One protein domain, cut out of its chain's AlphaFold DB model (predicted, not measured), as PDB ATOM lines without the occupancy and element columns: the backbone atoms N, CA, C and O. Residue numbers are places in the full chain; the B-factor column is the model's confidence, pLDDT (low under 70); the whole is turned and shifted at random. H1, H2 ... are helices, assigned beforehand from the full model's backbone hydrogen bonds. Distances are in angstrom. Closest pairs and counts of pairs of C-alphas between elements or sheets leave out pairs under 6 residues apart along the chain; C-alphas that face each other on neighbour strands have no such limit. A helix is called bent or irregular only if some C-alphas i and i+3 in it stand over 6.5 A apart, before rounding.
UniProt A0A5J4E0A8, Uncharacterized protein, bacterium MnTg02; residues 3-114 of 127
ATOM      1  N   ALA A   3      18.155  15.111  46.503       45.38
ATOM      2  CA  ALA A   3      16.941  15.029  47.325       45.38
ATOM      3  C   ALA A   3      15.747  15.837  46.766       45.38
ATOM      4  O   ALA A   3      14.606  15.413  46.912       45.38
ATOM      5  N   SER A   4      15.986  16.952  46.061       49.81
ATOM      6  CA  SER A   4      14.911  17.735  45.421       49.81
ATOM      7  C   SER A   4      14.338  17.084  44.159       49.81
ATOM      8  O   SER A   4      13.245  17.446  43.741       49.81
ATOM      9  N   LEU A   5      15.047  16.125  43.553       47.34
ATOM     10  CA  LEU A   5      14.583  15.434  42.345       47.34
ATOM     11  C   LEU A   5      13.448  14.448  42.647       47.34
ATOM     12  O   LEU A   5      12.526  14.330  41.851       47.34
ATOM     13  N   LEU A   6      13.466  13.796  43.813       49.81
ATOM     14  CA  LEU A   6      12.461  12.787  44.169       49.81
ATOM     15  C   LEU A   6      11.093  13.389  44.518       49.81
ATOM     16  O   LEU A   6      10.074  12.742  44.305       49.81
ATOM     17  N   HIS A   7      11.045  14.633  45.003       52.50
ATOM     18  CA  HIS A   7       9.780  15.300  45.342       52.50
ATOM     19  C   HIS A   7       9.026  15.845  44.122       52.50
ATOM     20  O   HIS A   7       7.824  16.088  44.189       52.50
ATOM     21  N   PHE A   8       9.719  16.025  42.994       50.97
ATOM     22  CA  PHE A   8       9.136  16.598  41.782       50.97
ATOM     23  C   PHE A   8       8.322  15.582  40.959       50.97
ATOM     24  O   PHE A   8       7.497  15.961  40.132       50.97
ATOM     25  N   CYS A   9       8.527  14.280  41.180       54.97
ATOM     26  CA  CYS A   9       7.932  13.226  40.350       54.97
ATOM     27  C   CYS A   9       6.549  12.765  40.868       54.97
ATOM     28  O   CYS A   9       5.843  12.018  40.195       54.97
ATOM     29  N   SER A  10       6.110  13.279  42.022       54.19
ATOM     30  CA  SER A  10       4.812  13.005  42.650       54.19
ATOM     31  C   SER A  10       3.761  14.078  42.315       54.19
ATOM     32  O   SER A  10       3.474  14.959  43.118       54.19
ATOM     33  N   GLY A  11       3.162  13.984  41.123       56.56
ATOM     34  CA  GLY A  11       1.800  14.490  40.876       56.56
ATOM     35  C   GLY A  11       1.611  15.978  40.556       56.56
ATOM     36  O   GLY A  11       0.494  16.473  40.695       56.56
ATOM     37  N   GLN A  12       2.640  16.709  40.116       61.22
ATOM     38  CA  GLN A  12       2.433  18.085  39.651       61.22
ATOM     39  C   GLN A  12       1.755  18.124  38.274       61.22
ATOM     40  O   GLN A  12       2.188  17.470  37.328       61.22
ATOM     41  N   SER A  13       0.694  18.927  38.166       66.81
ATOM     42  CA  SER A  13       0.051  19.252  36.892       66.81
ATOM     43  C   SER A  13       1.038  19.985  35.978       66.81
ATOM     44  O   SER A  13       1.644  20.979  36.384       66.81
ATOM     45  N   LEU A  14       1.164  19.526  34.729       70.69
ATOM     46  CA  LEU A  14       2.058  20.112  33.719       70.69
ATOM     47  C   LEU A  14       1.698  21.568  33.364       70.69
ATOM     48  O   LEU A  14       2.532  22.297  32.834       70.69
ATOM     49  N   GLN A  15       0.484  22.011  33.708       71.31
ATOM     50  CA  GLN A  15      -0.096  23.289  33.282       71.31
ATOM     51  C   GLN A  15       0.691  24.529  33.738       71.31
ATOM     52  O   GLN A  15       0.623  25.565  33.078       71.31
ATOM     53  N   ASN A  16       1.467  24.430  34.824       75.00
ATOM     54  CA  ASN A  16       2.251  25.545  35.376       75.00
ATOM     55  C   ASN A  16       3.771  25.351  35.262       75.00
ATOM     56  O   ASN A  16       4.533  26.155  35.798       75.00
ATOM     57  N   LEU A  17       4.226  24.293  34.588       77.06
ATOM     58  CA  LEU A  17       5.647  23.976  34.497       77.06
ATOM     59  C   LEU A  17       6.322  24.707  33.334       77.06
ATOM     60  O   LEU A  17       5.742  24.902  32.262       77.06
ATOM     61  N   SER A  18       7.586  25.085  33.534       81.50
ATOM     62  CA  SER A  18       8.430  25.548  32.435       81.50
ATOM     63  C   SER A  18       8.795  24.374  31.519       81.50
ATOM     64  O   SER A  18       8.829  23.218  31.944       81.50
ATOM     65  N   GLY A  19       9.139  24.645  30.256       78.31
ATOM     66  CA  GLY A  19       9.531  23.583  29.318       78.31
ATOM     67  C   GLY A  19      10.748  22.763  29.779       78.31
ATOM     68  O   GLY A  19      10.866  21.585  29.449       78.31
ATOM     69  N   VAL A  20      11.646  23.360  30.571       79.75
ATOM     70  CA  VAL A  20      12.793  22.656  31.172       79.75
ATOM     71  C   VAL A  20      12.327  21.686  32.258       79.75
ATOM     72  O   VAL A  20      12.801  20.551  32.300       79.75
ATOM     73  N   ASP A  21      11.370  22.100  33.086       81.88
ATOM     74  CA  ASP A  21      10.833  21.273  34.170       81.88
ATOM     75  C   ASP A  21      10.015  20.097  33.634       81.88
ATOM     76  O   ASP A  21      10.149  18.978  34.128       81.88
ATOM     77  N   ILE A  22       9.252  20.314  32.559       82.50
ATOM     78  CA  ILE A  22       8.517  19.254  31.854       82.50
ATOM     79  C   ILE A  22       9.480  18.176  31.333       82.50
ATOM     80  O   ILE A  22       9.254  16.985  31.538       82.50
ATOM     81  N   ARG A  23      10.604  18.565  30.718       80.12
ATOM     82  CA  ARG A  23      11.619  17.599  30.257       80.12
ATOM     83  C   ARG A  23      12.244  16.820  31.405       80.12
ATOM     84  O   ARG A  23      12.427  15.611  31.304       80.12
ATOM     85  N   ARG A  24      12.547  17.503  32.509       80.62
ATOM     86  CA  ARG A  24      13.088  16.860  33.709       80.62
ATOM     87  C   ARG A  24      12.088  15.871  34.308       80.62
ATOM     88  O   ARG A  24      12.490  14.813  34.783       80.62
ATOM     89  N   HIS A  25      10.797  16.191  34.232       81.62
ATOM     90  CA  HIS A  25       9.719  15.286  34.605       81.62
ATOM     91  C   HIS A  25       9.684  14.045  33.703       81.62
ATOM     92  O   HIS A  25       9.601  12.935  34.218       81.62
ATOM     93  N   PHE A  26       9.833  14.196  32.382       84.44
ATOM     94  CA  PHE A  26       9.906  13.062  31.448       84.44
ATOM     95  C   PHE A  26      11.099  12.145  31.713       84.44
ATOM     96  O   PHE A  26      10.922  10.930  31.786       84.44
ATOM     97  N   LEU A  27      12.278  12.727  31.956       81.31
ATOM     98  CA  LEU A  27      13.467  11.976  32.361       81.31
ATOM     99  C   LEU A  27      13.205  11.161  33.641       81.31
ATOM    100  O   LEU A  27      13.658  10.027  33.758       81.31
ATOM    101  N   CYS A  28      12.467  11.736  34.595       80.44
ATOM    102  CA  CYS A  28      12.133  11.078  35.859       80.44
ATOM    103  C   CYS A  28      11.063   9.988  35.704       80.44
ATOM    104  O   CYS A  28      11.108   8.981  36.405       80.44
ATOM    105  N   LEU A  29      10.097  10.184  34.800       78.69
ATOM    106  CA  LEU A  29       9.051   9.202  34.521       78.69
ATOM    107  C   LEU A  29       9.635   7.914  33.941       78.69
ATOM    108  O   LEU A  29       9.143   6.840  34.280       78.69
ATOM    109  N   GLY A  30      10.636   8.022  33.057       75.12
ATOM    110  CA  GLY A  30      11.289   6.876  32.411       75.12
ATOM    111  C   GLY A  30      10.340   5.983  31.596       75.12
ATOM    112  O   GLY A  30      10.714   4.884  31.198       75.12
ATOM    113  N   ASP A  31       9.108   6.441  31.366       83.06
ATOM    114  CA  ASP A  31       8.015   5.679  30.775       83.06
ATOM    115  C   ASP A  31       7.470   6.426  29.559       83.06
ATOM    116  O   ASP A  31       6.777   7.443  29.663       83.06
ATOM    117  N   VAL A  32       7.783   5.886  28.384       84.88
ATOM    118  CA  VAL A  32       7.424   6.465  27.087       84.88
ATOM    119  C   VAL A  32       5.911   6.560  26.912       84.88
ATOM    120  O   VAL A  32       5.442   7.502  26.275       84.88
ATOM    121  N   ALA A  33       5.129   5.643  27.493       85.81
ATOM    122  CA  ALA A  33       3.674   5.674  27.369       85.81
ATOM    123  C   ALA A  33       3.086   6.915  28.052       85.81
ATOM    124  O   ALA A  33       2.220   7.585  27.488       85.81
ATOM    125  N   LYS A  34       3.612   7.276  29.227       85.69
ATOM    126  CA  LYS A  34       3.192   8.480  29.960       85.69
ATOM    127  C   LYS A  34       3.636   9.759  29.266       85.69
ATOM    128  O   LYS A  34       2.860  10.708  29.195       85.69
ATOM    129  N   VAL A  35       4.855   9.782  28.722       86.44
ATOM    130  CA  VAL A  35       5.322  10.937  27.940       86.44
ATOM    131  C   VAL A  35       4.450  11.117  26.700       86.44
ATOM    132  O   VAL A  35       4.004  12.226  26.425       86.44
ATOM    133  N   ARG A  36       4.132  10.029  25.989       88.69
ATOM    134  CA  ARG A  36       3.233  10.061  24.834       88.69
ATOM    135  C   ARG A  36       1.852  10.603  25.210       88.69
ATOM    136  O   ARG A  36       1.362  11.495  24.530       88.69
ATOM    137  N   GLN A  37       1.257  10.121  26.301       87.50
ATOM    138  CA  GLN A  37      -0.037  10.611  26.777       87.50
ATOM    139  C   GLN A  37      -0.001  12.113  27.106       87.50
ATOM    140  O   GLN A  37      -0.900  12.851  26.712       87.50
ATOM    141  N   ALA A  38       1.050  12.582  27.786       86.19
ATOM    142  CA  ALA A  38       1.226  14.004  28.080       86.19
ATOM    143  C   ALA A  38       1.351  14.844  26.799       86.19
ATOM    144  O   ALA A  38       0.768  15.920  26.698       86.19
ATOM    145  N   VAL A  39       2.082  14.331  25.807       88.69
ATOM    146  CA  VAL A  39       2.256  14.969  24.500       88.69
ATOM    147  C   VAL A  39       0.951  15.007  23.708       88.69
ATOM    148  O   VAL A  39       0.690  16.022  23.080       88.69
ATOM    149  N   GLU A  40       0.111  13.970  23.750       88.75
ATOM    150  CA  GLU A  40      -1.215  13.981  23.102       88.75
ATOM    151  C   GLU A  40      -2.134  15.052  23.706       88.75
ATOM    152  O   GLU A  40      -2.906  15.686  22.992       88.75
ATOM    153  N   GLN A  41      -2.041  15.274  25.017       87.25
ATOM    154  CA  GLN A  41      -2.968  16.137  25.752       87.25
ATOM    155  C   GLN A  41      -2.552  17.614  25.799       87.25
ATOM    156  O   GLN A  41      -3.421  18.474  25.936       87.25
ATOM    157  N   ASP A  42      -1.255  17.928  25.701       85.50
ATOM    158  CA  ASP A  42      -0.744  19.290  25.904       85.50
ATOM    159  C   ASP A  42       0.320  19.692  24.862       85.50
ATOM    160  O   ASP A  42       1.391  19.092  24.745       85.50
ATOM    161  N   VAL A  43       0.057  20.789  24.140       84.50
ATOM    162  CA  VAL A  43       0.976  21.400  23.162       84.50
ATOM    163  C   VAL A  43       2.301  21.815  23.810       84.50
ATOM    164  O   VAL A  43       3.355  21.745  23.175       84.50
ATOM    165  N   ARG A  44       2.296  22.250  25.075       83.94
ATOM    166  CA  ARG A  44       3.523  22.624  25.796       83.94
ATOM    167  C   ARG A  44       4.370  21.401  26.104       83.94
ATOM    168  O   ARG A  44       5.588  21.473  25.963       83.94
ATOM    169  N   ALA A  45       3.734  20.290  26.468       85.38
ATOM    170  CA  ALA A  45       4.399  19.005  26.643       85.38
ATOM    171  C   ALA A  45       5.007  18.516  25.324       85.38
ATOM    172  O   ALA A  45       6.181  18.141  25.300       85.38
ATOM    173  N   ALA A  46       4.259  18.621  24.221       86.38
ATOM    174  CA  ALA A  46       4.754  18.340  22.876       86.38
ATOM    175  C   ALA A  46       5.971  19.211  22.524       86.38
ATOM    176  O   ALA A  46       7.044  18.699  22.214       86.38
ATOM    177  N   SER A  47       5.859  20.531  22.661       84.94
ATOM    178  CA  SER A  47       6.962  21.459  22.390       84.94
ATOM    179  C   SER A  47       8.183  21.184  23.275       84.94
ATOM    180  O   SER A  47       9.314  21.147  22.788       84.94
ATOM    181  N   ALA A  48       7.984  20.913  24.567       84.44
ATOM    182  CA  ALA A  48       9.060  20.591  25.497       84.44
ATOM    183  C   ALA A  48       9.775  19.282  25.129       84.44
ATOM    184  O   ALA A  48      11.009  19.251  25.174       84.44
ATOM    185  N   ALA A  49       9.023  18.247  24.733       84.19
ATOM    186  CA  ALA A  49       9.556  16.962  24.286       84.19
ATOM    187  C   ALA A  49      10.357  17.079  22.981       84.19
ATOM    188  O   ALA A  49      11.369  16.402  22.827       84.19
ATOM    189  N   LEU A  50       9.918  17.939  22.053       83.25
ATOM    190  CA  LEU A  50      10.484  18.035  20.703       83.25
ATOM    191  C   LEU A  50      11.609  19.061  20.548       83.25
ATOM    192  O   LEU A  50      12.460  18.899  19.676       83.25
ATOM    193  N   SER A  51      11.617  20.114  21.366       81.00
ATOM    194  CA  SER A  51      12.623  21.188  21.301       81.00
ATOM    195  C   SER A  51      13.965  20.816  21.935       81.00
ATOM    196  O   SER A  51      14.964  21.494  21.700       81.00
ATOM    197  N   GLY A  52      13.997  19.775  22.768       70.75
ATOM    198  CA  GLY A  52      15.202  19.326  23.456       70.75
ATOM    199  C   GLY A  52      15.902  18.165  22.739       70.75
ATOM    200  O   GLY A  52      15.238  17.359  22.088       70.75
ATOM    201  N   PRO A  53      17.230  18.024  22.880       69.44
ATOM    202  CA  PRO A  53      17.930  16.823  22.439       69.44
ATOM    203  C   PRO A  53      17.494  15.581  23.240       69.44
ATOM    204  O   PRO A  53      17.276  15.663  24.450       69.44
ATOM    205  N   ALA A  54      17.408  14.429  22.562       68.75
ATOM    206  CA  ALA A  54      16.833  13.169  23.063       68.75
ATOM    207  C   ALA A  54      17.383  12.713  24.430       68.75
ATOM    208  O   ALA A  54      16.650  12.207  25.281       68.75
ATOM    209  N   PHE A  55      18.672  12.963  24.685       68.00
ATOM    210  CA  PHE A  55      19.325  12.577  25.937       68.00
ATOM    211  C   PHE A  55      18.772  13.302  27.178       68.00
ATOM    212  O   PHE A  55      18.927  12.798  28.286       68.00
ATOM    213  N   LEU A  56      18.125  14.465  27.026       67.38
ATOM    214  CA  LEU A  56      17.540  15.211  28.150       67.38
ATOM    215  C   LEU A  56      16.166  14.695  28.576       67.38
ATOM    216  O   LEU A  56      15.735  14.975  29.691       67.38
ATOM    217  N   SER A  57      15.475  13.973  27.699       69.81
ATOM    218  CA  SER A  57      14.183  13.345  27.976       69.81
ATOM    219  C   SER A  57      14.323  11.870  28.360       69.81
ATOM    220  O   SER A  57      13.342  11.268  28.782       69.81
ATOM    221  N   GLY A  58      15.527  11.295  28.246       75.38
ATOM    222  CA  GLY A  58      15.774   9.873  28.515       75.38
ATOM    223  C   GLY A  58      15.148   8.950  27.471       75.38
ATOM    224  O   GLY A  58      15.015   7.755  27.721       75.38
ATOM    225  N   LEU A  59      14.750   9.509  26.325       80.38
ATOM    226  CA  LEU A  59      14.131   8.782  25.227       80.38
ATOM    227  C   LEU A  59      15.203   8.373  24.219       80.38
ATOM    228  O   LEU A  59      16.098   9.157  23.897       80.38
ATOM    229  N   ASP A  60      15.087   7.159  23.692       84.94
ATOM    230  CA  ASP A  60      15.858   6.755  22.521       84.94
ATOM    231  C   ASP A  60      15.336   7.461  21.246       84.94
ATOM    232  O   ASP A  60      14.232   8.014  21.211       84.94
ATOM    233  N   GLU A  61      16.126   7.452  20.170       82.56
ATOM    234  CA  GLU A  61      15.765   8.132  18.915       82.56
ATOM    235  C   GLU A  61      14.476   7.560  18.286       82.56
ATOM    236  O   GLU A  61      13.690   8.288  17.676       82.56
ATOM    237  N   ARG A  62      14.211   6.260  18.468       84.50
ATOM    238  CA  ARG A  62      13.013   5.587  17.944       84.50
ATOM    239  C   ARG A  62      11.762   6.017  18.713       84.50
ATOM    240  O   ARG A  62      10.724   6.274  18.107       84.50
ATOM    241  N   GLN A  63      11.860   6.124  20.031       86.19
ATOM    242  CA  GLN A  63      10.837   6.618  20.942       86.19
ATOM    243  C   GLN A  63      10.548   8.087  20.670       86.19
ATOM    244  O   GLN A  63       9.382   8.461  20.559       86.19
ATOM    245  N   LEU A  64      11.586   8.902  20.470       85.25
ATOM    246  CA  LEU A  64      11.428  10.295  20.067       85.25
ATOM    247  C   LEU A  64      10.720  10.409  18.708       85.25
ATOM    248  O   LEU A  64       9.860  11.270  18.537       85.25
ATOM    249  N   GLY A  65      11.026   9.511  17.766       85.38
ATOM    250  CA  GLY A  65      10.306   9.387  16.498       85.38
ATOM    251  C   GLY A  65       8.809   9.125  16.690       85.38
ATOM    252  O   GLY A  65       7.990   9.831  16.108       85.38
ATOM    253  N   MET A  66       8.444   8.180  17.563       87.50
ATOM    254  CA  MET A  66       7.036   7.916  17.895       87.50
ATOM    255  C   MET A  66       6.360   9.140  18.527       87.50
ATOM    256  O   MET A  66       5.260   9.508  18.125       87.50
ATOM    257  N   ILE A  67       7.036   9.808  19.467       88.56
ATOM    258  CA  ILE A  67       6.526  11.012  20.140       88.56
ATOM    259  C   ILE A  67       6.312  12.154  19.140       88.56
ATOM    260  O   ILE A  67       5.302  12.849  19.221       88.56
ATOM    261  N   ARG A  68       7.222  12.330  18.170       86.81
ATOM    262  CA  ARG A  68       7.068  13.290  17.064       86.81
ATOM    263  C   ARG A  68       5.807  13.010  16.268       86.81
ATOM    264  O   ARG A  68       4.998  13.917  16.107       86.81
ATOM    265  N   THR A  69       5.626  11.776  15.800       85.94
ATOM    266  CA  THR A  69       4.436  11.398  15.028       85.94
ATOM    267  C   THR A  69       3.164  11.704  15.808       85.94
ATOM    268  O   THR A  69       2.286  12.392  15.297       85.94
ATOM    269  N   THR A  70       3.103  11.287  17.072       88.00
ATOM    270  CA  THR A  70       1.956  11.550  17.939       88.00
ATOM    271  C   THR A  70       1.698  13.047  18.144       88.00
ATOM    272  O   THR A  70       0.556  13.490  18.059       88.00
ATOM    273  N   ALA A  71       2.743  13.849  18.366       87.44
ATOM    274  CA  ALA A  71       2.616  15.295  18.523       87.44
ATOM    275  C   ALA A  71       2.066  15.977  17.260       87.44
ATOM    276  O   ALA A  71       1.198  16.846  17.363       87.44
ATOM    277  N   TYR A  72       2.545  15.579  16.076       83.69
ATOM    278  CA  TYR A  72       2.052  16.106  14.803       83.69
ATOM    279  C   TYR A  72       0.586  15.738  14.568       83.69
ATOM    280  O   TYR A  72      -0.197  16.586  14.148       83.69
ATOM    281  N   GLU A  73       0.192  14.502  14.871       84.62
ATOM    282  CA  GLU A  73      -1.194  14.054  14.713       84.62
ATOM    283  C   GLU A  73      -2.158  14.760  15.673       84.62
ATOM    284  O   GLU A  73      -3.266  15.108  15.266       84.62
ATOM    285  N   ALA A  74      -1.734  15.007  16.915       85.94
ATOM    286  CA  ALA A  74      -2.564  15.649  17.929       85.94
ATOM    287  C   ALA A  74      -2.698  17.168  17.722       85.94
ATOM    288  O   ALA A  74      -3.797  17.710  17.827       85.94
ATOM    289  N   HIS A  75      -1.594  17.860  17.412       85.81
ATOM    290  CA  HIS A  75      -1.536  19.328  17.492       85.81
ATOM    291  C   HIS A  75      -1.341  20.033  16.151       85.81
ATOM    292  O   HIS A  75      -1.569  21.238  16.060       85.81
ATOM    293  N   ALA A  76      -0.948  19.309  15.101       81.31
ATOM    294  CA  ALA A  76      -0.698  19.874  13.777       81.31
ATOM    295  C   ALA A  76      -1.299  19.008  12.648       81.31
ATOM    296  O   ALA A  76      -0.596  18.586  11.727       81.31
ATOM    297  N   PRO A  77      -2.624  18.763  12.654       75.81
ATOM    298  CA  PRO A  77      -3.258  17.802  11.749       75.81
ATOM    299  C   PRO A  77      -3.111  18.165  10.262       75.81
ATOM    300  O   PRO A  77      -3.057  17.278   9.412       75.81
ATOM    301  N   LYS A  78      -3.009  19.460   9.932       77.19
ATOM    302  CA  LYS A  78      -2.767  19.922   8.554       77.19
ATOM    303  C   LYS A  78      -1.362  19.564   8.066       77.19
ATOM    304  O   LYS A  78      -1.207  19.108   6.940       77.19
ATOM    305  N   GLU A  79      -0.356  19.739   8.915       73.31
ATOM    306  CA  GLU A  79       1.038  19.400   8.603       73.31
ATOM    307  C   GLU A  79       1.219  17.879   8.555       73.31
ATOM    308  O   GLU A  79       1.875  17.357   7.657       73.31
ATOM    309  N   ALA A  80       0.549  17.148   9.452       70.19
ATOM    310  CA  ALA A  80       0.493  15.690   9.412       70.19
ATOM    311  C   ALA A  80      -0.128  15.171   8.101       70.19
ATOM    312  O   ALA A  80       0.382  14.216   7.514       70.19
ATOM    313  N   ALA A  81      -1.194  15.810   7.603       72.00
ATOM    314  CA  ALA A  81      -1.790  15.465   6.313       72.00
ATOM    315  C   ALA A  81      -0.813  15.695   5.148       72.00
ATOM    316  O   ALA A  81      -0.629  14.800   4.325       72.00
ATOM    317  N   GLN A  82      -0.114  16.832   5.125       75.81
ATOM    318  CA  GLN A  82       0.899  17.128   4.103       75.81
ATOM    319  C   GLN A  82       2.075  16.143   4.138       75.81
ATOM    320  O   GLN A  82       2.546  15.702   3.090       75.81
ATOM    321  N   LEU A  83       2.532  15.751   5.331       76.31
ATOM    322  CA  LEU A  83       3.573  14.732   5.483       76.31
ATOM    323  C   LEU A  83       3.125  13.377   4.925       76.31
ATOM    324  O   LEU A  83       3.895  12.732   4.214       76.31
ATOM    325  N   ARG A  84       1.884  12.957   5.198       76.88
ATOM    326  CA  ARG A  84       1.324  11.713   4.644       76.88
ATOM    327  C   ARG A  84       1.209  11.773   3.123       76.88
ATOM    328  O   ARG A  84       1.553  10.807   2.448       76.88
ATOM    329  N   GLU A  85       0.772  12.902   2.571       79.69
ATOM    330  CA  GLU A  85       0.716  13.109   1.119       79.69
ATOM    331  C   GLU A  85       2.109  13.040   0.481       79.69
ATOM    332  O   GLU A  85       2.289  12.370  -0.539       79.69
ATOM    333  N   ALA A  86       3.112  13.662   1.105       82.25
ATOM    334  CA  ALA A  86       4.496  13.605   0.646       82.25
ATOM    335  C   ALA A  86       5.067  12.177   0.703       82.25
ATOM    336  O   ALA A  86       5.720  11.735  -0.243       82.25
ATOM    337  N   GLN A  87       4.784  11.426   1.771       83.50
ATOM    338  CA  GLN A  87       5.174  10.016   1.891       83.50
ATOM    339  C   GLN A  87       4.525   9.155   0.801       83.50
ATOM    340  O   GLN A  87       5.219   8.407   0.115       83.50
ATOM    341  N   ALA A  88       3.224   9.327   0.559       85.56
ATOM    342  CA  ALA A  88       2.522   8.620  -0.509       85.56
ATOM    343  C   ALA A  88       3.078   8.969  -1.902       85.56
ATOM    344  O   ALA A  88       3.136   8.118  -2.794       85.56
ATOM    345  N   ALA A  89       3.505  10.217  -2.118       82.94
ATOM    346  CA  ALA A  89       4.168  10.619  -3.353       82.94
ATOM    347  C   ALA A  89       5.541   9.940  -3.511       82.94
ATOM    348  O   ALA A  89       5.840   9.424  -4.590       82.94
ATOM    349  N   LEU A  90       6.342   9.869  -2.444       85.31
ATOM    350  CA  LEU A  90       7.632   9.171  -2.446       85.31
ATOM    351  C   LEU A  90       7.483   7.678  -2.749       85.31
ATOM    352  O   LEU A  90       8.234   7.141  -3.560       85.31
ATOM    353  N   GLU A  91       6.492   7.006  -2.165       86.25
ATOM    354  CA  GLU A  91       6.216   5.593  -2.452       86.25
ATOM    355  C   GLU A  91       5.867   5.359  -3.925       86.25
ATOM    356  O   GLU A  91       6.346   4.401  -4.542       86.25
ATOM    357  N   LYS A  92       5.082   6.261  -4.526       87.69
ATOM    358  CA  LYS A  92       4.767   6.208  -5.960       87.69
ATOM    359  C   LYS A  92       6.016   6.391  -6.816       87.69
ATOM    360  O   LYS A  92       6.205   5.632  -7.766       87.69
ATOM    361  N   VAL A  93       6.877   7.352  -6.474       88.56
ATOM    362  CA  VAL A  93       8.147   7.587  -7.180       88.56
ATOM    363  C   VAL A  93       9.065   6.375  -7.060       88.56
ATOM    364  O   VAL A  93       9.587   5.912  -8.070       88.56
ATOM    365  N   ASN A  94       9.203   5.800  -5.867       86.44
ATOM    366  CA  ASN A  94      10.007   4.598  -5.648       86.44
ATOM    367  C   ASN A  94       9.474   3.408  -6.448       86.44
ATOM    368  O   ASN A  94      10.245   2.695  -7.088       86.44
ATOM    369  N   THR A  95       8.154   3.222  -6.478       87.56
ATOM    370  CA  THR A  95       7.520   2.164  -7.273       87.56
ATOM    371  C   THR A  95       7.767   2.366  -8.769       87.56
ATOM    372  O   THR A  95       8.082   1.415  -9.485       87.56
ATOM    373  N   ALA A  96       7.657   3.604  -9.258       84.31
ATOM    374  CA  ALA A  96       7.951   3.936 -10.648       84.31
ATOM    375  C   ALA A  96       9.437   3.724 -10.986       84.31
ATOM    376  O   ALA A  96       9.748   3.130 -12.018       84.31
ATOM    377  N   GLY A  97      10.347   4.130 -10.098       86.00
ATOM    378  CA  GLY A  97      11.787   3.909 -10.235       86.00
ATOM    379  C   GLY A  97      12.152   2.425 -10.267       86.00
ATOM    380  O   GLY A  97      12.904   1.998 -11.140       86.00
ATOM    381  N   ALA A  98      11.557   1.613  -9.391       86.00
ATOM    382  CA  ALA A  98      11.747   0.165  -9.390       86.00
ATOM    383  C   ALA A  98      11.282  -0.478 -10.707       86.00
ATOM    384  O   ALA A  98      11.972  -1.338 -11.254       86.00
ATOM    385  N   ARG A  99      10.146  -0.029 -11.258       83.62
ATOM    386  CA  ARG A  99       9.653  -0.489 -12.568       83.62
ATOM    387  C   ARG A  99      10.579  -0.085 -13.712       83.62
ATOM    388  O   ARG A  99      10.833  -0.905 -14.588       83.62
ATOM    389  N   LEU A 100      11.103   1.138 -13.696       88.00
ATOM    390  CA  LEU A 100      12.053   1.606 -14.704       88.00
ATOM    391  C   LEU A 100      13.348   0.784 -14.680       88.00
ATOM    392  O   LEU A 100      13.823   0.350 -15.725       88.00
ATOM    393  N   LEU A 101      13.898   0.534 -13.490       88.00
ATOM    394  CA  LEU A 101      15.089  -0.302 -13.332       88.00
ATOM    395  C   LEU A 101      14.840  -1.739 -13.799       88.00
ATOM    396  O   LEU A 101      15.715  -2.332 -14.428       88.00
ATOM    397  N   ALA A 102      13.649  -2.286 -13.545       84.94
ATOM    398  CA  ALA A 102      13.262  -3.598 -14.052       84.94
ATOM    399  C   ALA A 102      13.181  -3.632 -15.589       84.94
ATOM    400  O   ALA A 102      13.674  -4.584 -16.193       84.94
ATOM    401  N   ASP A 103      12.626  -2.596 -16.228       86.00
ATOM    402  CA  ASP A 103      12.561  -2.496 -17.695       86.00
ATOM    403  C   ASP A 103      13.962  -2.382 -18.321       86.00
ATOM    404  O   ASP A 103      14.312  -3.137 -19.230       86.00
ATOM    405  N   ILE A 104      14.810  -1.502 -17.777       85.06
ATOM    406  CA  ILE A 104      16.202  -1.343 -18.227       85.06
ATOM    407  C   ILE A 104      16.984  -2.650 -18.034       85.06
ATOM    408  O   ILE A 104      17.682  -3.091 -18.950       85.06
ATOM    409  N   GLY A 105      16.843  -3.300 -16.876       83.00
ATOM    410  CA  GLY A 105      17.469  -4.591 -16.591       83.00
ATOM    411  C   GLY A 105      17.010  -5.696 -17.546       83.00
ATOM    412  O   GLY A 105      17.834  -6.477 -18.021       83.00
ATOM    413  N   GLY A 106      15.719  -5.729 -17.890       78.88
ATOM    414  CA  GLY A 106      15.166  -6.647 -18.887       78.88
ATOM    415  C   GLY A 106      15.784  -6.447 -20.273       78.88
ATOM    416  O   GLY A 106      16.225  -7.413 -20.893       78.88
ATOM    417  N   ARG A 107      15.900  -5.195 -20.733       77.06
ATOM    418  CA  ARG A 107      16.513  -4.860 -22.033       77.06
ATOM    419  C   ARG A 107      18.006  -5.188 -22.092       77.06
ATOM    420  O   ARG A 107      18.463  -5.748 -23.083       77.06
ATOM    421  N   LEU A 108      18.756  -4.899 -21.027       73.62
ATOM    422  CA  LEU A 108      20.176  -5.265 -20.918       73.62
ATOM    423  C   LEU A 108      20.385  -6.781 -20.968       73.62
ATOM    424  O   LEU A 108      21.326  -7.250 -21.603       73.62
ATOM    425  N   LYS A 109      19.490  -7.550 -20.340       69.50
ATOM    426  CA  LYS A 109      19.547  -9.015 -20.360       69.50
ATOM    427  C   LYS A 109      19.345  -9.578 -21.770       69.50
ATOM    428  O   LYS A 109      20.074 -10.483 -22.154       69.50
ATOM    429  N   VAL A 110      18.435  -8.992 -22.555       70.56
ATOM    430  CA  VAL A 110      18.234  -9.343 -23.976       70.56
ATOM    431  C   VAL A 110      19.496  -9.075 -24.805       70.56
ATOM    432  O   VAL A 110      19.813  -9.840 -25.707       70.56
ATOM    433  N   TRP A 111      20.248  -8.015 -24.498       65.69
ATOM    434  CA  TRP A 111      21.487  -7.686 -25.216       65.69
ATOM    435  C   TRP A 111      22.687  -8.544 -24.789       65.69
ATOM    436  O   TRP A 111      23.669  -8.628 -25.522       65.69
ATOM    437  N   GLN A 112      22.620  -9.177 -23.614       64.19
ATOM    438  CA  GLN A 112      23.639 -10.103 -23.116       64.19
ATOM    439  C   GLN A 112      23.473 -11.539 -23.622       64.19
ATOM    440  O   GLN A 112      24.376 -12.348 -23.403       64.19
ATOM    441  N   GLU A 113      22.365 -11.883 -24.284       57.31
ATOM    442  CA  GLU A 113      22.221 -13.210 -24.880       57.31
ATOM    443  C   GLU A 113      23.223 -13.368 -26.040       57.31
ATOM    444  O   GLU A 113      23.163 -12.619 -27.019       57.31
ATOM    445  N   PRO A 114      24.183 -14.311 -25.954       56.75
ATOM    446  CA  PRO A 114      25.184 -14.473 -26.994       56.75
ATOM    447  C   PRO A 114      24.519 -14.921 -28.310       56.75
ATOM    448  O   PRO A 114      23.633 -15.784 -28.293       56.75
TER     449      PRO A 114
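AT A GLANCE: This is residues 3 to 114 of the 127 residues of an uncharacterized protein of bacterium MnTg02 (UniProt A0A5J4E0A8). A small head of four helices, H2 to H5, has one long helix, H6, leaving it at a corner as an arm, and residues 84 to 114, of which 84 to 112 belong to H6, stick out free. In the head H3 and H5 run side by side, H4 packs on H5, and H2 crosses H4 about at right angles, while the short H1 lies at the far end of the head, beyond H2 and away from the arm. The printed part has 112 residues, with six named helices in the order H1, H2, H3, H4, H5, H6 and no named strand, and its class is all helix. The whole is extended, with a radius of gyration of the C-alphas of 22.5 A, and spans 80 by 30 by 19 A, the arm making much of that length.

IN THESE COORDINATES: H1 is residues 3 to 7, five residues, with C-alpha 3 at (16.941, 15.029, 47.325). H2 is residues 19 to 29 and measures 15.3 A from first to last C-alpha. H3 is residues 32 to 41, 14.3 A long, and H4 is residues 43 to 51, 11.8 A long. H5 is residues 61 to 75, with C-alpha 61 at (15.765, 8.132, 18.915), and is 20.7 A long. H6, the longest helix with 36 residues, is residues 77 to 112 and measures 52.1 A, ending with C-alpha 112 at (23.639, -10.103, -23.116). No helix is bent or irregular.

HOW THE PARTS SIT: H4 and H5 are the hub, touching three other helices each. They touch each other and form a helical hairpin, opposite ways at a shallow tilt of 33 degrees, only just short of steep; their closest C-alphas, those of Ala 46 and Ala 71, are 5.7 A apart. H3 touches H5, and the two run the same way at a shallow tilt of 19 degrees, with the C-alphas of Glu 40 and Ala 74 closest at 5.6 A. H3 and H4 touch only at the corner by their link, at a steep tilt of 51 degrees, with the C-alphas of Val 39 and Ala 46 closest at 4.5 A. H2 touches H4 about perpendicular, at 83 degrees, with the C-alphas of Gly 19 and Ala 48 closest at 4.9 A. H2 and H3 are close but not clearly touching, the C-alphas of Phe 26 and Val 35 being closest at 6.2 A. H2 and H5 are apart. H1 touches no helix; it is only just apart from H2, at 8.2 A. H5 and H6 touch only at the corner by their link, and only just, with 3 pairs of C-alphas within 8 A: residues 72 to 73 of H5 alone meet residues 79 to 80 of H6 alone, and the closest C-alphas, those of Tyr 72 and Ala 80, are 5.6 A apart. Their lines stand at a steep tilt of 54 degrees, opposite ways. In H2, H3, H4, H5 and H6 every O i to N i+4 pair is within hydrogen-bond range; in H1 it is 0 of 1, and 0 of 2 O i to N i+3 pairs.

THE WHOLE: The C-alphas of Ala 3 and Pro 114, the two farthest apart, are 80.4 A from each other. Without residues 84 to 114 the body of 81 residues spans 46 by 25 by 19 A, with a radius of gyration of 12.5 A. The printed part has no cut. The link from H1 to H2, with 11 residues, is long; that from H4 to H5, with 9, is short but not tight, and the links H2 to H3, H3 to H4 and H5 to H6 are tight. The mean pLDDT of the printed part is 78.1, and the model's confidence is under 70 at residues 3 to 13, 53 to 57, 109 and 111 to 114.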